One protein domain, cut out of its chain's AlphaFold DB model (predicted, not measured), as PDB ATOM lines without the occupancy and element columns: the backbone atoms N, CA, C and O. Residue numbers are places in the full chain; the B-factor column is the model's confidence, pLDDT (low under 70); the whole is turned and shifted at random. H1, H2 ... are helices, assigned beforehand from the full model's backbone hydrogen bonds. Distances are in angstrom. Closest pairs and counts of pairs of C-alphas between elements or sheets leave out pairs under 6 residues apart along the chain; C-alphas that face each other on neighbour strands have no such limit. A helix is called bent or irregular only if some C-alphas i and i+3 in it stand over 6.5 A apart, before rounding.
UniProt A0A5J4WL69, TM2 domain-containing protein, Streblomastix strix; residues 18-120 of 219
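AT A GLANCE: This is residues 18 to 120 of the 219 residues of the protein "TM2 domain-containing protein" of Streblomastix strix (UniProt A0A5J4WL69). One long helix, H5, runs the whole length of a rod-shaped domain, and the short helices and loops before it are gathered along one side of it. H2, H3 and H4 form a small cluster near the first part of H5, with H3 between the other two; H1 lies farther along H5, and residues 114 to 120 of H5 stick out free at the far end. The printed part has 103 residues with five named helices, in the order H1, H2, H3, H4, H5, and no named strand; the class is all helix. It is only just compact, close to loose, with a radius of gyration of the C-alphas of 15.3 A, and it spans 56 by 22 by 20 A.

IN THESE COORDINATES: The printed part begins at Tyr 18. H1 is residues 25 to 29, 6.3 A from first to last C-alpha, and begins at C-alpha 25 at (12.566, -26.192, 23.622). H2 is residues 45 to 55, 15.0 A long, and begins at C-alpha 45 at (28.871, -14.031, 24.080). H3 is residues 62 to 66, 6.4 A long, and H4 is residues 70 to 78, 11.8 A long. H5 is residues 82 to 120, 54.4 A long, and ends at C-alpha 120 at (-4.532, -2.757, 29.704). H5 is irregular, with C-alphas 83 and 86 7.2 A apart, and it has a kink of 38 degrees near residue 93.

HOW THE PARTS SIT: H2 and H3 touch, and their closest C-alphas, those of Leu 51 and Glu 63, are 5.3 A apart. H3 and H4 touch, with the C-alphas of Arg 64 and Gly 73 closest at 4.7 A. H2 and H4 are apart. H5 is close to each of the other helices but not clearly touching. Its closest C-alphas to H4 are those of Gly 86 and Cys 76, 7.0 A apart, at a shallow tilt of 17 degrees, opposite ways. To H2 they are those of Ile 98 and Ser 45, 7.5 A apart, at a shallow tilt of 32 degrees, opposite ways. To H3 they are those of Ile 94 and Arg 64, 7.8 A apart, and to H1 those of Gln 101 and Val 27, 6.8 A apart. H1 is apart from H2 and H3. In H1, H2, H3 and H4 every O i to N i+4 pair is within hydrogen-bond range; in H5 31 of 35 are.

THE WHOLE: The two C-alphas farthest apart, those of Cys 83 and Gln 120, are 56.4 A apart. The printed part has no cut. The link from H1 to H2, 15 residues, is long. The mean pLDDT of the printed part is 77.8; residues 56 to 59, 61, 72, 76, 78 to 85, 88 to 90 and 120 are under 70.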
ATOM      1  N   TYR A  18       7.232 -13.212  29.063       86.25
ATOM      2  CA  TYR A  18       7.512 -14.541  28.525       86.25
ATOM      3  C   TYR A  18       6.381 -15.527  28.797       86.25
ATOM      4  O   TYR A  18       5.903 -15.666  29.920       86.25
ATOM      5  N   ASP A  19       6.014 -16.280  27.761       86.44
ATOM      6  CA  ASP A  19       5.228 -17.501  27.896       86.44
ATOM      7  C   ASP A  19       6.082 -18.701  27.478       86.44
ATOM      8  O   ASP A  19       6.518 -18.829  26.331       86.44
ATOM      9  N   SER A  20       6.287 -19.612  28.427       81.62
ATOM     10  CA  SER A  20       7.006 -20.869  28.229       81.62
ATOM     11  C   SER A  20       6.454 -21.727  27.087       81.62
ATOM     12  O   SER A  20       7.203 -22.512  26.515       81.62
ATOM     13  N   SER A  21       5.169 -21.594  26.744       86.12
ATOM     14  CA  SER A  21       4.532 -22.359  25.669       86.12
ATOM     15  C   SER A  21       4.943 -21.885  24.268       86.12
ATOM     16  O   SER A  21       4.957 -22.679  23.330       86.12
ATOM     17  N   GLN A  22       5.315 -20.607  24.142       85.62
ATOM     18  CA  GLN A  22       5.651 -19.942  22.878       85.62
ATOM     19  C   GLN A  22       7.146 -20.031  22.534       85.62
ATOM     20  O   GLN A  22       7.548 -19.753  21.401       85.62
ATOM     21  N   LEU A  23       7.975 -20.393  23.514       86.25
ATOM     22  CA  LEU A  23       9.425 -20.500  23.377       86.25
ATOM     23  C   LEU A  23       9.834 -21.865  22.802       86.25
ATOM     24  O   LEU A  23       9.207 -22.893  23.071       86.25
ATOM     25  N   SER A  24      10.921 -21.892  22.036       86.38
ATOM     26  CA  SER A  24      11.538 -23.124  21.557       86.38
ATOM     27  C   SER A  24      12.074 -23.952  22.725       86.38
ATOM     28  O   SER A  24      12.452 -23.422  23.772       86.38
ATOM     29  N   SER A  25      12.118 -25.277  22.564       88.00
ATOM     30  CA  SER A  25      12.566 -26.192  23.622       88.00
ATOM     31  C   SER A  25      13.940 -25.812  24.178       88.00
ATOM     32  O   SER A  25      14.117 -25.802  25.392       88.00
ATOM     33  N   ASN A  26      14.876 -25.419  23.310       87.00
ATOM     34  CA  ASN A  26      16.236 -25.043  23.698       87.00
ATOM     35  C   ASN A  26      16.236 -23.819  24.622       87.00
ATOM     36  O   ASN A  26      16.829 -23.861  25.697       87.00
ATOM     37  N   VAL A  27      15.490 -22.767  24.270       85.12
ATOM     38  CA  VAL A  27      15.376 -21.564  25.109       85.12
ATOM     39  C   VAL A  27      14.643 -21.877  26.414       85.12
ATOM     40  O   VAL A  27      15.057 -21.420  27.481       85.12
ATOM     41  N   ARG A  28      13.599 -22.715  26.366       87.00
ATOM     42  CA  ARG A  28      12.833 -23.132  27.552       87.00
ATOM     43  C   ARG A  28      13.694 -23.824  28.601       87.00
ATOM     44  O   ARG A  28      13.483 -23.587  29.787       87.00
ATOM     45  N   PHE A  29      14.664 -24.640  28.188       85.94
ATOM     46  CA  PHE A  29      15.586 -25.304  29.116       85.94
ATOM     47  C   PHE A  29      16.511 -24.334  29.856       85.94
ATOM     48  O   PHE A  29      17.018 -24.674  30.919       85.94
ATOM     49  N   THR A  30      16.698 -23.122  29.332       86.19
ATOM     50  CA  THR A  30      17.527 -22.083  29.962       86.19
ATOM     51  C   THR A  30      16.731 -21.137  30.855       86.19
ATOM     52  O   THR A  30      17.283 -20.159  31.356       86.19
ATOM     53  N   MET A  31      15.429 -21.370  31.045       87.75
ATOM     54  CA  MET A  31      14.615 -20.478  31.861       87.75
ATOM     55  C   MET A  31      14.938 -20.602  33.348       87.75
ATOM     56  O   MET A  31      14.994 -21.691  33.912       87.75
ATOM     57  N   SER A  32      15.062 -19.450  33.997       87.31
ATOM     58  CA  SER A  32      15.209 -19.307  35.439       87.31
ATOM     59  C   SER A  32      14.224 -18.250  35.921       87.31
ATOM     60  O   SER A  32      14.193 -17.144  35.388       87.31
ATOM     61  N   ASN A  33      13.375 -18.592  36.893       87.81
ATOM     62  CA  ASN A  33      12.344 -17.693  37.432       87.81
ATOM     63  C   ASN A  33      11.423 -17.061  36.359       87.81
ATOM     64  O   ASN A  33      10.968 -15.932  36.516       87.81
ATOM     65  N   GLY A  34      11.161 -17.778  35.259       84.38
ATOM     66  CA  GLY A  34      10.346 -17.290  34.137       84.38
ATOM     67  C   GLY A  34      11.084 -16.395  33.135       84.38
ATOM     68  O   GLY A  34      10.462 -15.896  32.206       84.38
ATOM     69  N   ILE A  35      12.397 -16.209  33.291       87.88
ATOM     70  CA  ILE A  35      13.239 -15.402  32.400       87.88
ATOM     71  C   ILE A  35      14.220 -16.336  31.667       87.88
ATOM     72  O   ILE A  35      14.865 -17.165  32.316       87.88
ATOM     73  N   PRO A  36      14.364 -16.242  30.333       87.25
ATOM     74  CA  PRO A  36      15.305 -17.063  29.564       87.25
ATOM     75  C   PRO A  36      16.774 -16.679  29.818       87.25
ATOM     76  O   PRO A  36      17.068 -15.681  30.481       87.25
ATOM     77  N   ALA A  37      17.707 -17.474  29.283       87.06
ATOM     78  CA  ALA A  37      19.150 -17.270  29.440       87.06
ATOM     79  C   ALA A  37      19.587 -17.165  30.914       87.06
ATOM     80  O   ALA A  37      20.247 -16.215  31.326       87.06
ATOM     81  N   TRP A  38      19.170 -18.136  31.726       85.62
ATOM     82  CA  TRP A  38      19.516 -18.267  33.145       85.62
ATOM     83  C   TRP A  38      19.092 -17.087  34.031       85.62
ATOM     84  O   TRP A  38      19.592 -16.944  35.146       85.62
ATOM     85  N   GLY A  39      18.128 -16.274  33.585       84.19
ATOM     86  CA  GLY A  39      17.648 -15.105  34.329       84.19
ATOM     87  C   GLY A  39      18.200 -13.766  33.838       84.19
ATOM     88  O   GLY A  39      17.843 -12.720  34.385       84.19
ATOM     89  N   ASP A  40      19.055 -13.780  32.813       83.50
ATOM     90  CA  ASP A  40      19.620 -12.566  32.220       83.50
ATOM     91  C   ASP A  40      18.801 -12.016  31.048       83.50
ATOM     92  O   ASP A  40      18.999 -10.864  30.656       83.50
ATOM     93  N   GLY A  41      17.881 -12.807  30.490       83.88
ATOM     94  CA  GLY A  41      17.030 -12.401  29.373       83.88
ATOM     95  C   GLY A  41      17.738 -12.421  28.016       83.88
ATOM     96  O   GLY A  41      17.086 -12.315  26.989       83.88
ATOM     97  N   GLN A  42      19.058 -12.582  27.965       85.88
ATOM     98  CA  GLN A  42      19.806 -12.822  26.730       85.88
ATOM     99  C   GLN A  42      21.112 -13.556  27.031       85.88
ATOM    100  O   GLN A  42      21.733 -13.347  28.071       85.88
ATOM    101  N   PHE A  43      21.560 -14.384  26.095       84.06
ATOM    102  CA  PHE A  43      22.843 -15.063  26.182       84.06
ATOM    103  C   PHE A  43      23.985 -14.082  25.922       84.06
ATOM    104  O   PHE A  43      24.014 -13.398  24.895       84.06
ATOM    105  N   SER A  44      24.952 -14.041  26.840       81.50
ATOM    106  CA  SER A  44      26.175 -13.255  26.681       81.50
ATOM    107  C   SER A  44      27.242 -14.043  25.919       81.50
ATOM    108  O   SER A  44      27.666 -15.128  26.334       81.50
ATOM    109  N   SER A  45      27.749 -13.460  24.831       79.00
ATOM    110  CA  SER A  45      28.871 -14.031  24.080       79.00
ATOM    111  C   SER A  45      30.120 -14.189  24.955       79.00
ATOM    112  O   SER A  45      30.860 -15.152  24.796       79.00
ATOM    113  N   GLY A  46      30.334 -13.297  25.931       80.62
ATOM    114  CA  GLY A  46      31.478 -13.370  26.845       80.62
ATOM    115  C   GLY A  46      31.448 -14.613  27.737       80.62
ATOM    116  O   GLY A  46      32.454 -15.306  27.861       80.62
ATOM    117  N   SER A  47      30.282 -14.950  28.295       78.31
ATOM    118  CA  SER A  47      30.118 -16.179  29.087       78.31
ATOM    119  C   SER A  47      30.310 -17.445  28.253       78.31
ATOM    120  O   SER A  47      30.947 -18.386  28.721       78.31
ATOM    121  N   ALA A  48      29.836 -17.447  27.002       78.50
ATOM    122  CA  ALA A  48      30.061 -18.561  26.087       78.50
ATOM    123  C   ALA A  48      31.562 -18.757  25.822       78.50
ATOM    124  O   ALA A  48      32.056 -19.876  25.911       78.50
ATOM    125  N   LEU A  49      32.313 -17.669  25.614       77.62
ATOM    126  CA  LEU A  49      33.769 -17.720  25.436       77.62
ATOM    127  C   LEU A  49      34.519 -18.179  26.697       77.62
ATOM    128  O   LEU A  49      35.504 -18.906  26.589       77.62
ATOM    129  N   MET A  50      34.068 -17.791  27.894       81.25
ATOM    130  CA  MET A  50      34.655 -18.290  29.145       81.25
ATOM    131  C   MET A  50      34.449 -19.801  29.296       81.25
ATOM    132  O   MET A  50      35.388 -20.516  29.646       81.25
ATOM    133  N   LEU A  51      33.247 -20.298  28.991       80.00
ATOM    134  CA  LEU A  51      32.953 -21.734  28.988       80.00
ATOM    135  C   LEU A  51      33.753 -22.473  27.909       80.00
ATOM    136  O   LEU A  51      34.251 -23.563  28.178       80.00
ATOM    137  N   GLN A  52      33.978 -21.844  26.756       73.44
ATOM    138  CA  GLN A  52      34.844 -22.368  25.698       73.44
ATOM    139  C   GLN A  52      36.291 -22.538  26.152       73.44
ATOM    140  O   GLN A  52      36.916 -23.568  25.883       73.44
ATOM    141  N   ALA A  53      36.827 -21.552  26.873       72.56
ATOM    142  CA  ALA A  53      38.169 -21.627  27.438       72.56
ATOM    143  C   ALA A  53      38.275 -22.732  28.502       72.56
ATOM    144  O   ALA A  53      39.273 -23.451  28.552       72.56
ATOM    145  N   LEU A  54      37.230 -22.923  29.314       72.62
ATOM    146  CA  LEU A  54      37.147 -24.047  30.255       72.62
ATOM    147  C   LEU A  54      37.023 -25.397  29.532       72.62
ATOM    148  O   LEU A  54      37.555 -26.400  30.008       72.62
ATOM    149  N   GLY A  55      36.393 -25.419  28.356       70.00
ATOM    150  CA  GLY A  55      36.313 -26.597  27.498       70.00
ATOM    151  C   GLY A  55      37.681 -27.112  27.054       70.00
ATOM    152  O   GLY A  55      37.917 -28.318  27.086       70.00
ATOM    153  N   LEU A  56      38.622 -26.206  26.770       65.62
ATOM    154  CA  LEU A  56      40.017 -26.552  26.466       65.62
ATOM    155  C   LEU A  56      40.758 -27.201  27.653       65.62
ATOM    156  O   LEU A  56      41.735 -27.914  27.441       65.62
ATOM    157  N   CYS A  57      40.290 -26.991  28.889       65.44
ATOM    158  CA  CYS A  57      40.857 -27.571  30.112       65.44
ATOM    159  C   CYS A  57      40.281 -28.968  30.449       65.44
ATOM    160  O   CYS A  57      40.613 -29.541  31.484       65.44
ATOM    161  N   GLY A  58      39.424 -29.535  29.587       61.53
ATOM    162  CA  GLY A  58      38.868 -30.885  29.749       61.53
ATOM    163  C   GLY A  58      37.345 -30.958  29.903       61.53
ATOM    164  O   GLY A  58      36.808 -32.055  30.024       61.53
ATOM    165  N   CYS A  59      36.635 -29.826  29.852       64.69
ATOM    166  CA  CYS A  59      35.167 -29.759  29.912       64.69
ATOM    167  C   CYS A  59      34.533 -29.516  28.525       64.69
ATOM    168  O   CYS A  59      33.788 -28.551  28.339       64.69
ATOM    169  N   CYS A  60      34.853 -30.340  27.521       70.88
ATOM    170  CA  CYS A  60      34.310 -30.198  26.161       70.88
ATOM    171  C   CYS A  60      32.767 -30.252  26.164       70.88
ATOM    172  O   CYS A  60      32.199 -31.250  26.590       70.88
ATOM    173  N   GLY A  61      32.082 -29.212  25.670       66.88
ATOM    174  CA  GLY A  61      30.617 -29.202  25.498       66.88
ATOM    175  C   GLY A  61      29.798 -28.464  26.571       66.88
ATOM    176  O   GLY A  61      28.577 -28.370  26.432       66.88
ATOM    177  N   ALA A  62      30.427 -27.883  27.601       72.25
ATOM    178  CA  ALA A  62      29.721 -27.087  28.619       72.25
ATOM    179  C   ALA A  62      29.043 -25.823  28.042       72.25
ATOM    180  O   ALA A  62      27.969 -25.423  28.489       72.25
ATOM    181  N   GLU A  63      29.630 -25.222  27.005       74.81
ATOM    182  CA  GLU A  63      29.066 -24.065  26.295       74.81
ATOM    183  C   GLU A  63      27.723 -24.350  25.612       74.81
ATOM    184  O   GLU A  63      26.827 -23.509  25.624       74.81
ATOM    185  N   ARG A  64      27.538 -25.555  25.066       75.31
ATOM    186  CA  ARG A  64      26.293 -25.964  24.402       75.31
ATOM    187  C   ARG A  64      25.156 -26.131  25.393       75.31
ATOM    188  O   ARG A  64      24.035 -25.708  25.121       75.31
ATOM    189  N   ILE A  65      25.472 -26.671  26.568       79.12
ATOM    190  CA  ILE A  65      24.529 -26.780  27.682       79.12
ATOM    191  C   ILE A  65      24.122 -25.381  28.158       79.12
ATOM    192  O   ILE A  65      22.942 -25.140  28.400       79.12
ATOM    193  N   TYR A  66      25.067 -24.437  28.225       80.25
ATOM    194  CA  TYR A  66      24.771 -23.052  28.595       80.25
ATOM    195  C   TYR A  66      23.798 -22.372  27.628       80.25
ATOM    196  O   TYR A  66      22.890 -21.672  28.070       80.25
ATOM    197  N   VAL A  67      23.948 -22.617  26.328       77.94
ATOM    198  CA  VAL A  67      23.067 -22.068  25.286       77.94
ATOM    199  C   VAL A  67      21.788 -22.916  25.108       77.94
ATOM    200  O   VAL A  67      21.000 -22.671  24.208       77.94
ATOM    201  N   GLY A  68      21.532 -23.918  25.955       74.56
ATOM    202  CA  GLY A  68      20.290 -24.706  25.921       74.56
ATOM    203  C   GLY A  68      20.226 -25.790  24.840       74.56
ATOM    204  O   GLY A  68      19.209 -26.471  24.722       74.56
ATOM    205  N   ASP A  69      21.304 -26.008  24.082       78.62
ATOM    206  CA  ASP A  69      21.423 -27.124  23.137       78.62
ATOM    207  C   ASP A  69      22.037 -28.346  23.836       78.62
ATOM    208  O   ASP A  69      23.198 -28.725  23.647       78.62
ATOM    209  N   ILE A  70      21.233 -28.942  24.718       74.94
ATOM    210  CA  ILE A  70      21.646 -30.073  25.558       74.94
ATOM    211  C   ILE A  70      22.003 -31.286  24.689       74.94
ATOM    212  O   ILE A  70      22.969 -31.983  24.989       74.94
ATOM    213  N   CYS A  71      21.281 -31.521  23.590       72.25
ATOM    214  CA  CYS A  71      21.540 -32.643  22.689       72.25
ATOM    215  C   CYS A  71      22.940 -32.560  22.074       72.25
ATOM    216  O   CYS A  71      23.698 -33.527  22.157       72.25
ATOM    217  N   MET A  72      23.317 -31.409  21.508       69.81
ATOM    218  CA  MET A  72      24.661 -31.237  20.950       69.81
ATOM    219  C   MET A  72      25.745 -31.239  22.031       69.81
ATOM    220  O   MET A  72      26.803 -31.832  21.821       69.81
ATOM    221  N   GLY A  73      25.481 -30.646  23.201       71.75
ATOM    222  CA  GLY A  73      26.418 -30.658  24.329       71.75
ATOM    223  C   GLY A  73      26.720 -32.069  24.835       71.75
ATOM    224  O   GLY A  73      27.884 -32.436  24.990       71.75
ATOM    225  N   VAL A  74      25.685 -32.894  25.010       70.75
ATOM    226  CA  VAL A  74      25.826 -34.299  25.422       70.75
ATOM    227  C   VAL A  74      26.475 -35.131  24.320       70.75
ATOM    228  O   VAL A  74      27.356 -35.926  24.621       70.75
ATOM    229  N   CYS A  75      26.137 -34.918  23.045       72.12
ATOM    230  CA  CYS A  75      26.841 -35.568  21.936       72.12
ATOM    231  C   CYS A  75      28.344 -35.246  21.944       72.12
ATOM    232  O   CYS A  75      29.159 -36.148  21.748       72.12
ATOM    233  N   CYS A  76      28.730 -33.997  22.214       68.88
ATOM    234  CA  CYS A  76      30.133 -33.576  22.285       68.88
ATOM    235  C   CYS A  76      30.867 -34.182  23.502       68.88
ATOM    236  O   CYS A  76      32.015 -34.616  23.380       68.88
ATOM    237  N   LEU A  77      30.179 -34.313  24.645       72.56
ATOM    238  CA  LEU A  77      30.679 -35.008  25.839       72.56
ATOM    239  C   LEU A  77      30.833 -36.522  25.611       72.56
ATOM    240  O   LEU A  77      31.874 -37.095  25.920       72.56
ATOM    241  N   CYS A  78      29.817 -37.176  25.039       66.19
ATOM    242  CA  CYS A  78      29.795 -38.620  24.794       66.19
ATOM    243  C   CYS A  78      30.777 -39.056  23.702       66.19
ATOM    244  O   CYS A  78      31.289 -40.171  23.755       66.19
ATOM    245  N   THR A  79      31.064 -38.189  22.728       65.38
ATOM    246  CA  THR A  79      32.090 -38.441  21.703       65.38
ATOM    247  C   THR A  79      33.506 -38.101  22.180       65.38
ATOM    248  O   THR A  79      34.458 -38.265  21.420       65.38
ATOM    249  N   GLY A  80      33.677 -37.657  23.436       61.66
ATOM    250  CA  GLY A  80      34.983 -37.335  24.017       61.66
ATOM    251  C   GLY A  80      35.692 -36.176  23.312       61.66
ATOM    252  O   GLY A  80      36.918 -36.104  23.343       61.66
ATOM    253  N   GLY A  81      34.932 -35.308  22.630       63.38
ATOM    254  CA  GLY A  81      35.459 -34.214  21.823       63.38
ATOM    255  C   GLY A  81      36.495 -34.673  20.796       63.38
ATOM    256  O   GLY A  81      37.617 -34.191  20.854       63.38
ATOM    257  N   CYS A  82      36.147 -35.595  19.887       53.69
ATOM    258  CA  CYS A  82      37.014 -36.177  18.844       53.69
ATOM    259  C   CYS A  82      38.186 -35.259  18.403       53.69
ATOM    260  O   CYS A  82      38.049 -34.441  17.490       53.69
ATOM    261  N   CYS A  83      39.330 -35.382  19.089       56.66
ATOM    262  CA  CYS A  83      40.621 -34.735  18.822       56.66
ATOM    263  C   CYS A  83      40.593 -33.233  18.445       56.66
ATOM    264  O   CYS A  83      41.340 -32.812  17.564       56.66
ATOM    265  N   GLY A  84      39.738 -32.414  19.068       61.31
ATOM    266  CA  GLY A  84      39.708 -30.956  18.846       61.31
ATOM    267  C   GLY A  84      38.994 -30.487  17.566       61.31
ATOM    268  O   GLY A  84      38.680 -29.305  17.444       61.31
ATOM    269  N   VAL A  85      38.634 -31.393  16.649       63.72
ATOM    270  CA  VAL A  85      37.837 -31.048  15.453       63.72
ATOM    271  C   VAL A  85      36.396 -30.713  15.838       63.72
ATOM    272  O   VAL A  85      35.828 -29.751  15.322       63.72
ATOM    273  N   GLY A  86      35.831 -31.461  16.792       70.19
ATOM    274  CA  GLY A  86      34.516 -31.161  17.361       70.19
ATOM    275  C   GLY A  86      34.461 -29.756  17.963       70.19
ATOM    276  O   GLY A  86      33.518 -29.030  17.693       70.19
ATOM    277  N   TRP A  87      35.518 -29.339  18.667       70.06
ATOM    278  CA  TRP A  87      35.648 -28.002  19.258       70.06
ATOM    279  C   TRP A  87      35.712 -26.886  18.197       70.06
ATOM    280  O   TRP A  87      35.002 -25.890  18.312       70.06
ATOM    281  N   CYS A  88      36.488 -27.062  17.118       66.25
ATOM    282  CA  CYS A  88      36.574 -26.068  16.038       66.25
ATOM    283  C   CYS A  88      35.244 -25.881  15.292       66.25
ATOM    284  O   CYS A  88      34.854 -24.754  14.986       66.25
ATOM    285  N   LEU A  89      34.548 -26.980  14.982       69.81
ATOM    286  CA  LEU A  89      33.230 -26.913  14.346       69.81
ATOM    287  C   LEU A  89      32.191 -26.290  15.283       69.81
ATOM    288  O   LEU A  89      31.313 -25.558  14.822       69.81
ATOM    289  N   ASP A  90      32.325 -26.524  16.591       69.88
ATOM    290  CA  ASP A  90      31.440 -25.940  17.590       69.88
ATOM    291  C   ASP A  90      31.522 -24.409  17.604       69.88
ATOM    292  O   ASP A  90      30.487 -23.730  17.548       69.88
ATOM    293  N   PHE A  91      32.752 -23.889  17.554       70.06
ATOM    294  CA  PHE A  91      33.064 -22.460  17.548       70.06
ATOM    295  C   PHE A  91      32.464 -21.726  16.340       70.06
ATOM    296  O   PHE A  91      31.963 -20.610  16.464       70.06
ATOM    297  N   CYS A  92      32.452 -22.360  15.165       72.00
ATOM    298  CA  CYS A  92      31.841 -21.779  13.966       72.00
ATOM    299  C   CYS A  92      30.309 -21.675  14.065       72.00
ATOM    300  O   CYS A  92      29.704 -20.818  13.420       72.00
ATOM    301  N   LEU A  93      29.666 -22.544  14.851       76.69
ATOM    302  CA  LEU A  93      28.207 -22.654  14.897       76.69
ATOM    303  C   LEU A  93      27.583 -21.921  16.100       76.69
ATOM    304  O   LEU A  93      26.458 -21.433  15.998       76.69
ATOM    305  N   ILE A  94      28.299 -21.797  17.225       77.62
ATOM    306  CA  ILE A  94      27.795 -21.176  18.466       77.62
ATOM    307  C   ILE A  94      27.345 -19.722  18.267       77.62
ATOM    308  O   ILE A  94      26.310 -19.338  18.806       77.62
ATOM    309  N   GLY A  95      28.050 -18.936  17.442       77.88
ATOM    310  CA  GLY A  95      27.692 -17.538  17.172       77.88
ATOM    311  C   GLY A  95      26.299 -17.400  16.555       77.88
ATOM    312  O   GLY A  95      25.470 -16.644  17.059       77.88
ATOM    313  N   ASN A  96      26.011 -18.214  15.536       81.56
ATOM    314  CA  ASN A  96      24.703 -18.232  14.878       81.56
ATOM    315  C   ASN A  96      23.591 -18.693  15.828       81.56
ATOM    316  O   ASN A  96      22.479 -18.175  15.783       81.56
ATOM    317  N   ILE A  97      23.885 -19.656  16.706       81.50
ATOM    318  CA  ILE A  97      22.901 -20.177  17.663       81.50
ATOM    319  C   ILE A  97      22.582 -19.133  18.738       81.50
ATOM    320  O   ILE A  97      21.410 -18.906  19.023       81.50
ATOM    321  N   ILE A  98      23.596 -18.468  19.302       82.62
ATOM    322  CA  ILE A  98      23.402 -17.392  20.285       82.62
ATOM    323  C   ILE A  98      22.568 -16.267  19.673       82.62
ATOM    324  O   ILE A  98      21.617 -15.799  20.295       82.62
ATOM    325  N   GLU A  99      22.898 -15.843  18.453       84.31
ATOM    326  CA  GLU A  99      22.151 -14.794  17.765       84.31
ATOM    327  C   GLU A  99      20.710 -15.220  17.476       84.31
ATOM    328  O   GLU A  99      19.778 -14.473  17.774       84.31
ATOM    329  N   SER A 100      20.507 -16.440  16.974       85.25
ATOM    330  CA  SER A 100      19.178 -16.988  16.711       85.25
ATOM    331  C   SER A 100      18.318 -17.035  17.974       85.25
ATOM    332  O   SER A 100      17.183 -16.556  17.947       85.25
ATOM    333  N   GLN A 101      18.854 -17.534  19.090       84.19
ATOM    334  CA  GLN A 101      18.108 -17.614  20.344       84.19
ATOM    335  C   GLN A 101      17.874 -16.242  20.976       84.19
ATOM    336  O   GLN A 101      16.778 -15.967  21.454       84.19
ATOM    337  N   ASN A 102      18.857 -15.339  20.936       87.25
ATOM    338  CA  ASN A 102      18.669 -13.968  21.411       87.25
ATOM    339  C   ASN A 102      17.610 -13.225  20.588       87.25
ATOM    340  O   ASN A 102      16.818 -12.466  21.148       87.25
ATOM    341  N   ASN A 103      17.564 -13.451  19.274       87.06
ATOM    342  CA  ASN A 103      16.532 -12.890  18.408       87.06
ATOM    343  C   ASN A 103      15.152 -13.469  18.732       87.06
ATOM    344  O   ASN A 103      14.191 -12.706  18.811       87.06
ATOM    345  N   GLU A 104      15.060 -14.776  18.990       86.50
ATOM    346  CA  GLU A 104      13.827 -15.413  19.461       86.50
ATOM    347  C   GLU A 104      13.356 -14.793  20.784       86.50
ATOM    348  O   GLU A 104      12.220 -14.331  20.882       86.50
ATOM    349  N   ILE A 105      14.237 -14.703  21.783       86.25
ATOM    350  CA  ILE A 105      13.917 -14.136  23.096       86.25
ATOM    351  C   ILE A 105      13.422 -12.689  22.969       86.25
ATOM    352  O   ILE A 105      12.417 -12.321  23.580       86.25
ATOM    353  N   ARG A 106      14.087 -11.871  22.146       86.88
ATOM    354  CA  ARG A 106      13.677 -10.484  21.871       86.88
ATOM    355  C   ARG A 106      12.319 -10.413  21.186       86.88
ATOM    356  O   ARG A 106      11.512  -9.555  21.538       86.88
ATOM    357  N   ALA A 107      12.061 -11.288  20.216       85.38
ATOM    358  CA  ALA A 107      10.780 -11.345  19.522       85.38
ATOM    359  C   ALA A 107       9.647 -11.711  20.492       85.38
ATOM    360  O   ALA A 107       8.655 -10.987  20.571       85.38
ATOM    361  N   ARG A 108       9.835 -12.753  21.309       85.12
ATOM    362  CA  ARG A 108       8.837 -13.187  22.297       85.12
ATOM    363  C   ARG A 108       8.592 -12.152  23.389       85.12
ATOM    364  O   ARG A 108       7.438 -11.890  23.712       85.12
ATOM    365  N   ALA A 109       9.644 -11.503  23.889       85.81
ATOM    366  CA  ALA A 109       9.502 -10.427  24.869       85.81
ATOM    367  C   ALA A 109       8.651  -9.266  24.324       85.81
ATOM    368  O   ALA A 109       7.805  -8.722  25.032       85.81
ATOM    369  N   ARG A 110       8.837  -8.908  23.045       83.69
ATOM    370  CA  ARG A 110       8.035  -7.877  22.362       83.69
ATOM    371  C   ARG A 110       6.584  -8.299  22.204       83.69
ATOM    372  O   ARG A 110       5.692  -7.493  22.452       83.69
ATOM    373  N   GLU A 111       6.342  -9.539  21.800       84.06
ATOM    374  CA  GLU A 111       4.990 -10.082  21.668       84.06
ATOM    375  C   GLU A 111       4.246 -10.054  23.010       84.06
ATOM    376  O   GLU A 111       3.148  -9.503  23.075       84.06
ATOM    377  N   GLY A 112       4.857 -10.568  24.083       84.19
ATOM    378  CA  GLY A 112       4.258 -10.582  25.419       84.19
ATOM    379  C   GLY A 112       4.004  -9.178  25.970       84.19
ATOM    380  O   GLY A 112       2.905  -8.884  26.443       84.19
ATOM    381  N   HIS A 113       4.972  -8.270  25.830       83.19
ATOM    382  CA  HIS A 113       4.808  -6.876  26.241       83.19
ATOM    383  C   HIS A 113       3.653  -6.189  25.494       83.19
ATOM    384  O   HIS A 113       2.771  -5.590  26.113       83.19
ATOM    385  N   ASN A 114       3.598  -6.339  24.167       82.00
ATOM    386  CA  ASN A 114       2.544  -5.756  23.337       82.00
ATOM    387  C   ASN A 114       1.155  -6.318  23.664       82.00
ATOM    388  O   ASN A 114       0.184  -5.564  23.673       82.00
ATOM    389  N   GLN A 115       1.047  -7.614  23.966       83.69
ATOM    390  CA  GLN A 115      -0.215  -8.221  24.403       83.69
ATOM    391  C   GLN A 115      -0.712  -7.605  25.717       83.69
ATOM    392  O   GLN A 115      -1.900  -7.316  25.854       83.69
ATOM    393  N   ARG A 116       0.191  -7.340  26.668       76.50
ATOM    394  CA  ARG A 116      -0.153  -6.703  27.949       76.50
ATOM    395  C   ARG A 116      -0.582  -5.252  27.768       76.50
ATOM    396  O   ARG A 116      -1.573  -4.842  28.370       76.50
ATOM    397  N   LEU A 117       0.113  -4.499  26.914       77.31
ATOM    398  CA  LEU A 117      -0.284  -3.135  26.558       77.31
ATOM    399  C   LEU A 117      -1.686  -3.109  25.928       77.31
ATOM    400  O   LEU A 117      -2.502  -2.263  26.279       77.31
ATOM    401  N   GLN A 118      -2.007  -4.068  25.054       76.31
ATOM    402  CA  GLN A 118      -3.351  -4.192  24.477       76.31
ATOM    403  C   GLN A 118      -4.404  -4.563  25.533       76.31
ATOM    404  O   GLN A 118      -5.488  -3.985  25.545       76.31
ATOM    405  N   ALA A 119      -4.087  -5.480  26.451       73.94
ATOM    406  CA  ALA A 119      -5.001  -5.904  27.513       73.94
ATOM    407  C   ALA A 119      -5.301  -4.797  28.542       73.94
ATOM    408  O   ALA A 119      -6.395  -4.755  29.101       73.94
ATOM    409  N   GLN A 120      -4.352  -3.890  28.788       69.94
ATOM    410  CA  GLN A 120      -4.532  -2.757  29.704       69.94
ATOM    411  C   GLN A 120      -5.389  -1.624  29.115       69.94
ATOM    412  O   GLN A 120      -5.929  -0.820  29.872       69.94
TER     413      GLN A 120